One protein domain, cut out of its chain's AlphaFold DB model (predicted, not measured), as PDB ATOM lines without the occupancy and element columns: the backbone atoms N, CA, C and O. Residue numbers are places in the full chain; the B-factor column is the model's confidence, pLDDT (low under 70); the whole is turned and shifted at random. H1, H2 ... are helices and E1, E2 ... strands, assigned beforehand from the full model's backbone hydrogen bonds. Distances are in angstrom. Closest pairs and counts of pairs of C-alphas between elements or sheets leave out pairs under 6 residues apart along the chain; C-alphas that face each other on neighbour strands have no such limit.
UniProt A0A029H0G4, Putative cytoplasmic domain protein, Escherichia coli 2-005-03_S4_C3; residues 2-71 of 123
ATOM      1  N   ALA A   2      98.990 -33.120   5.847       40.53
ATOM      2  CA  ALA A   2      99.271 -34.129   4.810       40.53
ATOM      3  C   ALA A   2     100.697 -34.716   4.937       40.53
ATOM      4  O   ALA A   2     101.141 -35.479   4.092       40.53
ATOM      5  N   ILE A   3     101.434 -34.330   5.986       39.31
ATOM      6  CA  ILE A   3     102.873 -34.607   6.137       39.31
ATOM      7  C   ILE A   3     103.129 -35.856   7.002       39.31
ATOM      8  O   ILE A   3     104.191 -36.462   6.902       39.31
ATOM      9  N   ILE A   4     102.155 -36.281   7.815       47.75
ATOM     10  CA  ILE A   4     102.321 -37.392   8.771       47.75
ATOM     11  C   ILE A   4     102.363 -38.764   8.065       47.75
ATOM     12  O   ILE A   4     103.089 -39.657   8.492       47.75
ATOM     13  N   THR A   5     101.660 -38.928   6.942       48.91
ATOM     14  CA  THR A   5     101.483 -40.215   6.242       48.91
ATOM     15  C   THR A   5     102.732 -40.755   5.556       48.91
ATOM     16  O   THR A   5     102.931 -41.965   5.526       48.91
ATOM     17  N   ALA A   6     103.592 -39.893   5.009       45.38
ATOM     18  CA  ALA A   6     104.728 -40.346   4.199       45.38
ATOM     19  C   ALA A   6     105.870 -40.984   5.022       45.38
ATOM     20  O   ALA A   6     106.706 -41.702   4.471       45.38
ATOM     21  N   TRP A   7     105.923 -40.738   6.337       42.50
ATOM     22  CA  TRP A   7     107.099 -41.067   7.152       42.50
ATOM     23  C   TRP A   7     106.964 -42.323   8.013       42.50
ATOM     24  O   TRP A   7     107.993 -42.880   8.388       42.50
ATOM     25  N   ALA A   8     105.760 -42.824   8.281       58.81
ATOM     26  CA  ALA A   8     105.594 -44.044   9.073       58.81
ATOM     27  C   ALA A   8     105.757 -45.306   8.200       58.81
ATOM     28  O   ALA A   8     105.076 -45.471   7.186       58.81
ATOM     29  N   ASP A   9     106.676 -46.200   8.593       57.66
ATOM     30  CA  ASP A   9     107.062 -47.393   7.816       57.66
ATOM     31  C   ASP A   9     105.873 -48.321   7.521       57.66
ATOM     32  O   ASP A   9     105.796 -48.886   6.432       57.66
ATOM     33  N   GLN A  10     104.902 -48.405   8.434       55.25
ATOM     34  CA  GLN A  10     103.670 -49.185   8.264       55.25
ATOM     35  C   GLN A  10     102.850 -48.722   7.049       55.25
ATOM     36  O   GLN A  10     102.328 -49.552   6.312       55.25
ATOM     37  N   PHE A  11     102.790 -47.415   6.774       59.72
ATOM     38  CA  PHE A  11     102.082 -46.881   5.604       59.72
ATOM     39  C   PHE A  11     102.891 -47.045   4.318       59.72
ATOM     40  O   PHE A  11     102.320 -47.352   3.273       59.72
ATOM     41  N   ARG A  12     104.226 -46.920   4.390       61.34
ATOM     42  CA  ARG A  12     105.114 -47.223   3.251       61.34
ATOM     43  C   ARG A  12     105.034 -48.694   2.836       61.34
ATOM     44  O   ARG A  12     105.139 -48.994   1.652       61.34
ATOM     45  N   GLN A  13     104.807 -49.590   3.793       66.81
ATOM     46  CA  GLN A  13     104.638 -51.026   3.560       66.81
ATOM     47  C   GLN A  13     103.182 -51.434   3.276       66.81
ATOM     48  O   GLN A  13     102.919 -52.622   3.131       66.81
ATOM     49  N   GLN A  14     102.242 -50.480   3.176       65.12
ATOM     50  CA  GLN A  14     100.799 -50.733   2.995       65.12
ATOM     51  C   GLN A  14     100.174 -51.619   4.091       65.12
ATOM     52  O   GLN A  14      99.162 -52.275   3.877       65.12
ATOM     53  N   GLN A  15     100.771 -51.631   5.279       63.72
ATOM     54  CA  GLN A  15     100.328 -52.407   6.440       63.72
ATOM     55  C   GLN A  15      99.484 -51.578   7.420       63.72
ATOM     56  O   GLN A  15      99.193 -52.029   8.524       63.72
ATOM     57  N   GLY A  16      99.115 -50.353   7.043       57.94
ATOM     58  CA  GLY A  16      98.298 -49.456   7.850       57.94
ATOM     59  C   GLY A  16      97.336 -48.648   6.989       57.94
ATOM     60  O   GLY A  16      97.679 -48.202   5.892       57.94
ATOM     61  N   GLU A  17      96.138 -48.436   7.517       67.00
ATOM     62  CA  GLU A  17      95.103 -47.609   6.908       67.00
ATOM     63  C   GLU A  17      94.932 -46.328   7.717       67.00
ATOM     64  O   GLU A  17      94.788 -46.370   8.940       67.00
ATOM     65  N   LEU A  18      94.993 -45.178   7.046       70.00
ATOM     66  CA  LEU A  18      94.774 -43.890   7.686       70.00
ATOM     67  C   LEU A  18      93.399 -43.395   7.301       70.00
ATOM     68  O   LEU A  18      93.081 -43.251   6.122       70.00
ATOM     69  N   TRP A  19      92.634 -43.045   8.321       70.69
ATOM     70  CA  TRP A  19      91.280 -42.563   8.187       70.69
ATOM     71  C   TRP A  19      91.206 -41.110   8.635       70.69
ATOM     72  O   TRP A  19      91.790 -40.721   9.645       70.69
ATOM     73  N   PHE A  20      90.477 -40.310   7.874       72.56
ATOM     74  CA  PHE A  20      90.038 -38.986   8.265       72.56
ATOM     75  C   PHE A  20      88.550 -39.048   8.571       72.56
ATOM     76  O   PHE A  20      87.770 -39.540   7.754       72.56
ATOM     77  N   VAL A  21      88.168 -38.559   9.744       76.06
ATOM     78  CA  VAL A  21      86.778 -38.519  10.187       76.06
ATOM     79  C   VAL A  21      86.466 -37.100  10.632       76.06
ATOM     80  O   VAL A  21      87.161 -36.550  11.482       76.06
ATOM     81  N   GLU A  22      85.432 -36.522  10.041       78.44
ATOM     82  CA  GLU A  22      84.848 -35.250  10.454       78.44
ATOM     83  C   GLU A  22      83.435 -35.519  10.959       78.44
ATOM     84  O   GLU A  22      82.645 -36.169  10.271       78.44
ATOM     85  N   GLU A  23      83.124 -35.059  12.167       79.38
ATOM     86  CA  GLU A  23      81.833 -35.288  12.809       79.38
ATOM     87  C   GLU A  23      81.154 -33.960  13.141       79.38
ATOM     88  O   GLU A  23      81.771 -33.047  13.687       79.38
ATOM     89  N   GLU A  24      79.859 -33.893  12.861       80.50
ATOM     90  CA  GLU A  24      78.953 -32.852  13.324       80.50
ATOM     91  C   GLU A  24      77.946 -33.509  14.275       80.50
ATOM     92  O   GLU A  24      77.004 -34.191  13.857       80.50
ATOM     93  N   ILE A  25      78.193 -33.359  15.577       78.69
ATOM     94  CA  ILE A  25      77.389 -33.977  16.634       78.69
ATOM     95  C   ILE A  25      76.478 -32.919  17.248       78.69
ATOM     96  O   ILE A  25      76.939 -32.021  17.949       78.69
ATOM     97  N   SER A  26      75.179 -33.058  16.997       82.44
ATOM     98  CA  SER A  26      74.134 -32.203  17.570       82.44
ATOM     99  C   SER A  26      73.432 -32.858  18.764       82.44
ATOM    100  O   SER A  26      72.924 -32.160  19.637       82.44
ATOM    101  N   ASP A  27      73.414 -34.192  18.826       79.81
ATOM    102  CA  ASP A  27      72.849 -34.975  19.926       79.81
ATOM    103  C   ASP A  27      73.839 -36.063  20.361       79.81
ATOM    104  O   ASP A  27      73.969 -37.124  19.744       79.81
ATOM    105  N   SER A  28      74.556 -35.807  21.455       75.44
ATOM    106  CA  SER A  28      75.556 -36.737  21.979       75.44
ATOM    107  C   SER A  28      74.965 -38.046  22.503       75.44
ATOM    108  O   SER A  28      75.723 -39.014  22.623       75.44
ATOM    109  N   ASN A  29      73.663 -38.070  22.803       78.62
ATOM    110  CA  ASN A  29      72.950 -39.182  23.433       78.62
ATOM    111  C   ASN A  29      72.149 -40.012  22.421       78.62
ATOM    112  O   ASN A  29      71.376 -40.884  22.818       78.62
ATOM    113  N   ALA A  30      72.316 -39.748  21.122       75.25
ATOM    114  CA  ALA A  30      71.671 -40.517  20.072       75.25
ATOM    115  C   ALA A  30      72.075 -42.000  20.158       75.25
ATOM    116  O   ALA A  30      73.226 -42.361  19.914       75.25
ATOM    117  N   ASP A  31      71.095 -42.851  20.458       78.81
ATOM    118  CA  ASP A  31      71.284 -44.297  20.666       78.81
ATOM    119  C   ASP A  31      70.931 -45.129  19.414       78.81
ATOM    120  O   ASP A  31      70.964 -46.358  19.397       78.81
ATOM    121  N   THR A  32      70.567 -44.447  18.323       81.06
ATOM    122  CA  THR A  32      70.289 -45.097  17.035       81.06
ATOM    123  C   THR A  32      71.590 -45.540  16.357       81.06
ATOM    124  O   THR A  32      72.629 -44.932  16.588       81.06
ATOM    125  N   PRO A  33      71.607 -46.584  15.517       80.25
ATOM    126  CA  PRO A  33      72.807 -46.938  14.757       80.25
ATOM    127  C   PRO A  33      73.182 -45.879  13.708       80.25
ATOM    128  O   PRO A  33      72.329 -45.156  13.195       80.25
ATOM    129  N   TRP A  34      74.462 -45.822  13.332       82.56
ATOM    130  CA  TRP A  34      74.896 -45.034  12.177       82.56
ATOM    131  C   TRP A  34      74.419 -45.686  10.879       82.56
ATOM    132  O   TRP A  34      74.659 -46.868  10.637       82.56
ATOM    133  N   HIS A  35      73.805 -44.892  10.009       83.50
ATOM    134  CA  HIS A  35      73.321 -45.331   8.709       83.50
ATOM    135  C   HIS A  35      74.130 -44.688   7.590       83.50
ATOM    136  O   HIS A  35      74.285 -43.467   7.543       83.50
ATOM    137  N   PHE A  36      74.620 -45.512   6.666       85.56
ATOM    138  CA  PHE A  36      75.276 -45.040   5.453       85.56
ATOM    139  C   PHE A  36      74.273 -44.293   4.571       85.56
ATOM    140  O   PHE A  36      73.170 -44.782   4.320       85.56
ATOM    141  N   LYS A  37      74.659 -43.111   4.090       89.50
ATOM    142  CA  LYS A  37      73.785 -42.245   3.285       89.50
ATOM    143  C   LYS A  37      74.273 -42.050   1.869       89.50
ATOM    144  O   LYS A  37      73.465 -41.849   0.968       89.50
ATOM    145  N   GLY A  38      75.575 -42.142   1.654       87.00
ATOM    146  CA  GLY A  38      76.119 -42.033   0.319       87.00
ATOM    147  C   GLY A  38      77.610 -41.807   0.313       87.00
ATOM    148  O   GLY A  38      78.253 -41.611   1.344       87.00
ATOM    149  N   THR A  39      78.135 -41.821  -0.901       87.44
ATOM    150  CA  THR A  39      79.527 -41.527  -1.188       87.44
ATOM    151  C   THR A  39      79.588 -40.245  -1.998       87.44
ATOM    152  O   THR A  39      78.786 -40.041  -2.906       87.44
ATOM    153  N   THR A  40      80.557 -39.403  -1.686       83.75
ATOM    154  CA  THR A  40      80.875 -38.184  -2.422       83.75
ATOM    155  C   THR A  40      82.388 -38.096  -2.599       83.75
ATOM    156  O   THR A  40      83.143 -38.743  -1.873       83.75
ATOM    157  N   TYR A  41      82.841 -37.341  -3.593       79.75
ATOM    158  CA  TYR A  41      84.258 -37.175  -3.900       79.75
ATOM    159  C   TYR A  41      84.638 -35.715  -3.670       79.75
ATOM    160  O   TYR A  41      84.003 -34.810  -4.212       79.75
ATOM    161  N   HIS A  42      85.646 -35.476  -2.830       65.75
ATOM    162  CA  HIS A  42      86.057 -34.123  -2.445       65.75
ATOM    163  C   HIS A  42      87.577 -33.948  -2.454       65.75
ATOM    164  O   HIS A  42      88.349 -34.901  -2.301       65.75
ATOM    165  N   GLY A  43      87.995 -32.685  -2.573       60.22
ATOM    166  CA  GLY A  43      89.393 -32.267  -2.580       60.22
ATOM    167  C   GLY A  43      90.083 -32.438  -3.936       60.22
ATOM    168  O   GLY A  43      89.515 -32.963  -4.891       60.22
ATOM    169  N   TRP A  44      91.339 -31.989  -4.009       43.97
ATOM    170  CA  TRP A  44      92.148 -32.028  -5.236       43.97
ATOM    171  C   TRP A  44      92.349 -33.457  -5.763       43.97
ATOM    172  O   TRP A  44      92.339 -33.688  -6.967       43.97
ATOM    173  N   TRP A  45      92.495 -34.423  -4.856       49.88
ATOM    174  CA  TRP A  45      92.757 -35.825  -5.188       49.88
ATOM    175  C   TRP A  45      91.493 -36.656  -5.426       49.88
ATOM    176  O   TRP A  45      91.612 -37.855  -5.647       49.88
ATOM    177  N   GLN A  46      90.299 -36.044  -5.389       65.12
ATOM    178  CA  GLN A  46      89.019 -36.753  -5.529       65.12
ATOM    179  C   GLN A  46      88.934 -37.957  -4.578       65.12
ATOM    180  O   GLN A  46      88.573 -39.062  -4.978       65.12
ATOM    181  N   ASN A  47      89.302 -37.758  -3.309       69.69
ATOM    182  CA  ASN A  47      89.246 -38.843  -2.337       69.69
ATOM    183  C   ASN A  47      87.792 -39.264  -2.117       69.69
ATOM    184  O   ASN A  47      86.886 -38.428  -2.167       69.69
ATOM    185  N   GLN A  48      87.573 -40.553  -1.865       76.69
ATOM    186  CA  GLN A  48      86.246 -41.087  -1.601       76.69
ATOM    187  C   GLN A  48      85.841 -40.798  -0.152       76.69
ATOM    188  O   GLN A  48      86.424 -41.338   0.787       76.69
ATOM    189  N   TRP A  49      84.798 -39.995   0.015       83.19
ATOM    190  CA  TRP A  49      84.198 -39.684   1.304       83.19
ATOM    191  C   TRP A  49      82.862 -40.400   1.451       83.19
ATOM    192  O   TRP A  49      82.019 -40.354   0.557       83.19
ATOM    193  N   GLN A  50      82.637 -41.037   2.591       85.69
ATOM    194  CA  GLN A  50      81.359 -41.639   2.943       85.69
ATOM    195  C   GLN A  50      80.636 -40.778   3.970       85.69
ATOM    196  O   GLN A  50      81.199 -40.451   5.015       85.69
ATOM    197  N   ARG A  51      79.376 -40.455   3.685       88.19
ATOM    198  CA  ARG A  51      78.475 -39.779   4.613       88.19
ATOM    199  C   ARG A  51      77.682 -40.803   5.407       88.19
ATOM    200  O   ARG A  51      77.066 -41.707   4.833       88.19
ATOM    201  N   TRP A  52      77.649 -40.604   6.713       88.00
ATOM    202  CA  TRP A  52      76.865 -41.395   7.645       88.00
ATOM    203  C   TRP A  52      76.036 -40.470   8.529       88.00
ATOM    204  O   TRP A  52      76.479 -39.377   8.873       88.00
ATOM    205  N   GLU A  53      74.845 -40.917   8.910       88.56
ATOM    206  CA  GLU A  53      73.938 -40.167   9.786       88.56
ATOM    207  C   GLU A  53      73.453 -41.030  10.949       88.56
ATOM    208  O   GLU A  53      73.282 -42.242  10.800       88.56
ATOM    209  N   GLN A  54      73.213 -40.393  12.091       84.94
ATOM    210  CA  GLN A  54      72.684 -41.005  13.308       84.94
ATOM    211  C   GLN A  54      71.767 -39.989  13.998       84.94
ATOM    212  O   GLN A  54      72.240 -39.070  14.663       84.94
ATOM    213  N   GLY A  55      70.449 -40.113  13.817       86.62
ATOM    214  CA  GLY A  55      69.510 -39.073  14.252       86.62
ATOM    215  C   GLY A  55      69.850 -37.716  13.619       86.62
ATOM    216  O   GLY A  55      69.874 -37.603  12.396       86.62
ATOM    217  N   ASN A  56      70.152 -36.718  14.457       84.94
ATOM    218  CA  ASN A  56      70.586 -35.379  14.032       84.94
ATOM    219  C   ASN A  56      72.112 -35.238  13.880       84.94
ATOM    220  O   ASN A  56      72.599 -34.148  13.591       84.94
ATOM    221  N   ASN A  57      72.874 -36.310  14.099       82.44
ATOM    222  CA  ASN A  57      74.320 -36.309  13.918       82.44
ATOM    223  C   ASN A  57      74.681 -36.674  12.480       82.44
ATOM    224  O   ASN A  57      74.047 -37.534  11.859       82.44
ATOM    225  N   CYS A  58      75.760 -36.084  11.984       84.19
ATOM    226  CA  CYS A  58      76.343 -36.404  10.691       84.19
ATOM    227  C   CYS A  58      77.839 -36.661  10.857       84.19
ATOM    228  O   CYS A  58      78.500 -36.054  11.693       84.19
ATOM    229  N   LYS A  59      78.392 -37.557  10.042       83.19
ATOM    230  CA  LYS A  59      79.840 -37.697   9.911       83.19
ATOM    231  C   LYS A  59      80.253 -38.013   8.488       83.19
ATOM    232  O   LYS A  59      79.527 -38.665   7.732       83.19
ATOM    233  N   MET A  60      81.463 -37.590   8.169       83.25
ATOM    234  CA  MET A  60      82.139 -37.802   6.903       83.25
ATOM    235  C   MET A  60      83.417 -38.597   7.164       83.25
ATOM    236  O   MET A  60      84.250 -38.198   7.972       83.25
ATOM    237  N   VAL A  61      83.569 -39.736   6.491       79.38
ATOM    238  CA  VAL A  61      84.718 -40.641   6.648       79.38
ATOM    239  C   VAL A  61      85.461 -40.744   5.323       79.38
ATOM    240  O   VAL A  61      84.845 -41.017   4.297       79.38
ATOM    241  N   CYS A  62      86.777 -40.562   5.336       77.12
ATOM    242  CA  CYS A  62      87.645 -40.673   4.169       77.12
ATOM    243  C   CYS A  62      88.858 -41.535   4.489       77.12
ATOM    244  O   CYS A  62      89.553 -41.300   5.473       77.12
ATOM    245  N   LEU A  63      89.169 -42.484   3.615       71.88
ATOM    246  CA  LEU A  63      90.437 -43.198   3.670       71.88
ATOM    247  C   LEU A  63      91.508 -42.369   2.970       71.88
ATOM    248  O   LEU A  63      91.361 -41.999   1.807       71.88
ATOM    249  N   LEU A  64      92.565 -42.043   3.700       67.75
ATOM    250  CA  LEU A  64      93.710 -41.284   3.208       67.75
ATOM    251  C   LEU A  64      94.842 -42.197   2.723       67.75
ATOM    252  O   LEU A  64      95.639 -41.771   1.889       67.75
ATOM    253  N   THR A  65      94.926 -43.430   3.233       63.22
ATOM    254  CA  THR A  65      95.894 -44.445   2.789       63.22
ATOM    255  C   THR A  65      95.279 -45.840   2.879       63.22
ATOM    256  O   THR A  65      94.676 -46.162   3.896       63.22
ATOM    257  N   GLY A  66      95.466 -46.671   1.854       58.00
ATOM    258  CA  GLY A  66      94.883 -48.018   1.758       58.00
ATOM    259  C   GLY A  66      94.147 -48.230   0.429       58.00
ATOM    260  O   GLY A  66      94.061 -47.309  -0.387       58.00
ATOM    261  N   ALA A  67      93.654 -49.446   0.184       54.81
ATOM    262  CA  ALA A  67      92.817 -49.743  -0.984       54.81
ATOM    263  C   ALA A  67      91.394 -49.182  -0.789       54.81
ATOM    264  O   ALA A  67      90.951 -49.003   0.339       54.81
ATOM    265  N   SER A  68      90.690 -48.867  -1.886       56.56
ATOM    266  CA  SER A  68      89.394 -48.162  -1.878       56.56
ATOM    267  C   SER A  68      88.401 -48.702  -0.846       56.56
ATOM    268  O   SER A  68      88.288 -49.918  -0.699       56.56
ATOM    269  N   LEU A  69      87.598 -47.827  -0.231       57.03
ATOM    270  CA  LEU A  69      86.548 -48.289   0.675       57.03
ATOM    271  C   LEU A  69      85.547 -49.190  -0.034       57.03
ATOM    272  O   LEU A  69      84.831 -48.739  -0.937       57.03
ATOM    273  N   GLU A  70      85.386 -50.405   0.484       57.94
ATOM    274  CA  GLU A  70      84.182 -51.167   0.207       57.94
ATOM    275  C   GLU A  70      82.951 -50.401   0.709       57.94
ATOM    276  O   GLU A  70      82.944 -49.702   1.733       57.94
ATOM    277  N   ARG A  71      81.887 -50.471  -0.089       49.91
ATOM    278  CA  ARG A  71      80.658 -49.716   0.134       49.91
ATOM    279  C   ARG A  71      80.015 -50.204   1.438       49.91
ATOM    280  O   ARG A  71      79.607 -51.355   1.514       49.91
TER     281      ARG A  71
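AT A GLANCE: This is residues 2 to 71 of the 123 residues of the protein "Putative cytoplasmic domain protein" of Escherichia coli 2-005-03_S4_C3 (UniProt A0A029H0G4). A single strongly twisted sheet of four antiparallel strands makes the body, with the short helix H1 beyond the end where E1 begins and E4 ends. At the sheet's other end, residues 25 to 34 loop across from E1 to E2. The 70 printed residues hold one named helix and four named strands, H1 E1 E2 E3 E4 along the chain, with sheet order E1 E4 E3 E2; the class is mostly strand. The whole is loose, with a radius of gyration of the C-alphas of 14.1 A, and elongated, spanning 38 by 22 by 20 A.

IN THESE COORDINATES: H1, residues 9 to 12, begins with C-alpha 9 at (107.062, -47.393, 7.816) and is 5.0 A long. E1, residues 18 to 24, is 20.1 A long; E2, residues 35 to 42, 20.3 A; E3, residues 47 to 54, 22.9 A. E4, residues 57 to 65, is 25.6 A long and ends with C-alpha 65 at (95.894, -44.445, 2.789).

HOW THE PARTS SIT: E2, E3 and E4 form a meander, each strand the antiparallel neighbour of the one before; with E1 beside E4 the four make a Greek key. E1 and E4 stand at 164 degrees, with N 20 and O 62 2.8 A apart, within hydrogen-bond range. The hairpin E3 and E4 stands at 153 degrees, with N 50 and O 61 at 2.8 A. The hairpin E2 and E3 stands at 152 degrees, with N 37 and O 51 at 2.9 A. E1 and E2 are the edge strands. H1 is not on the sheet; its closest C-alpha pair with E4 is Phe 11 and Thr 65, 7.2 A apart. H1 is too short for any O i to N i+4 pair; its one O i to N i+3 pair is within range.

THE WHOLE: The C-alphas farthest apart, of Gln 13 and Asn 29, are 39.2 A apart. The printed part has no cut and no long link. Its mean pLDDT is 70.6; residues 2 to 17, 42 to 47 and 64 to 71 are under 70.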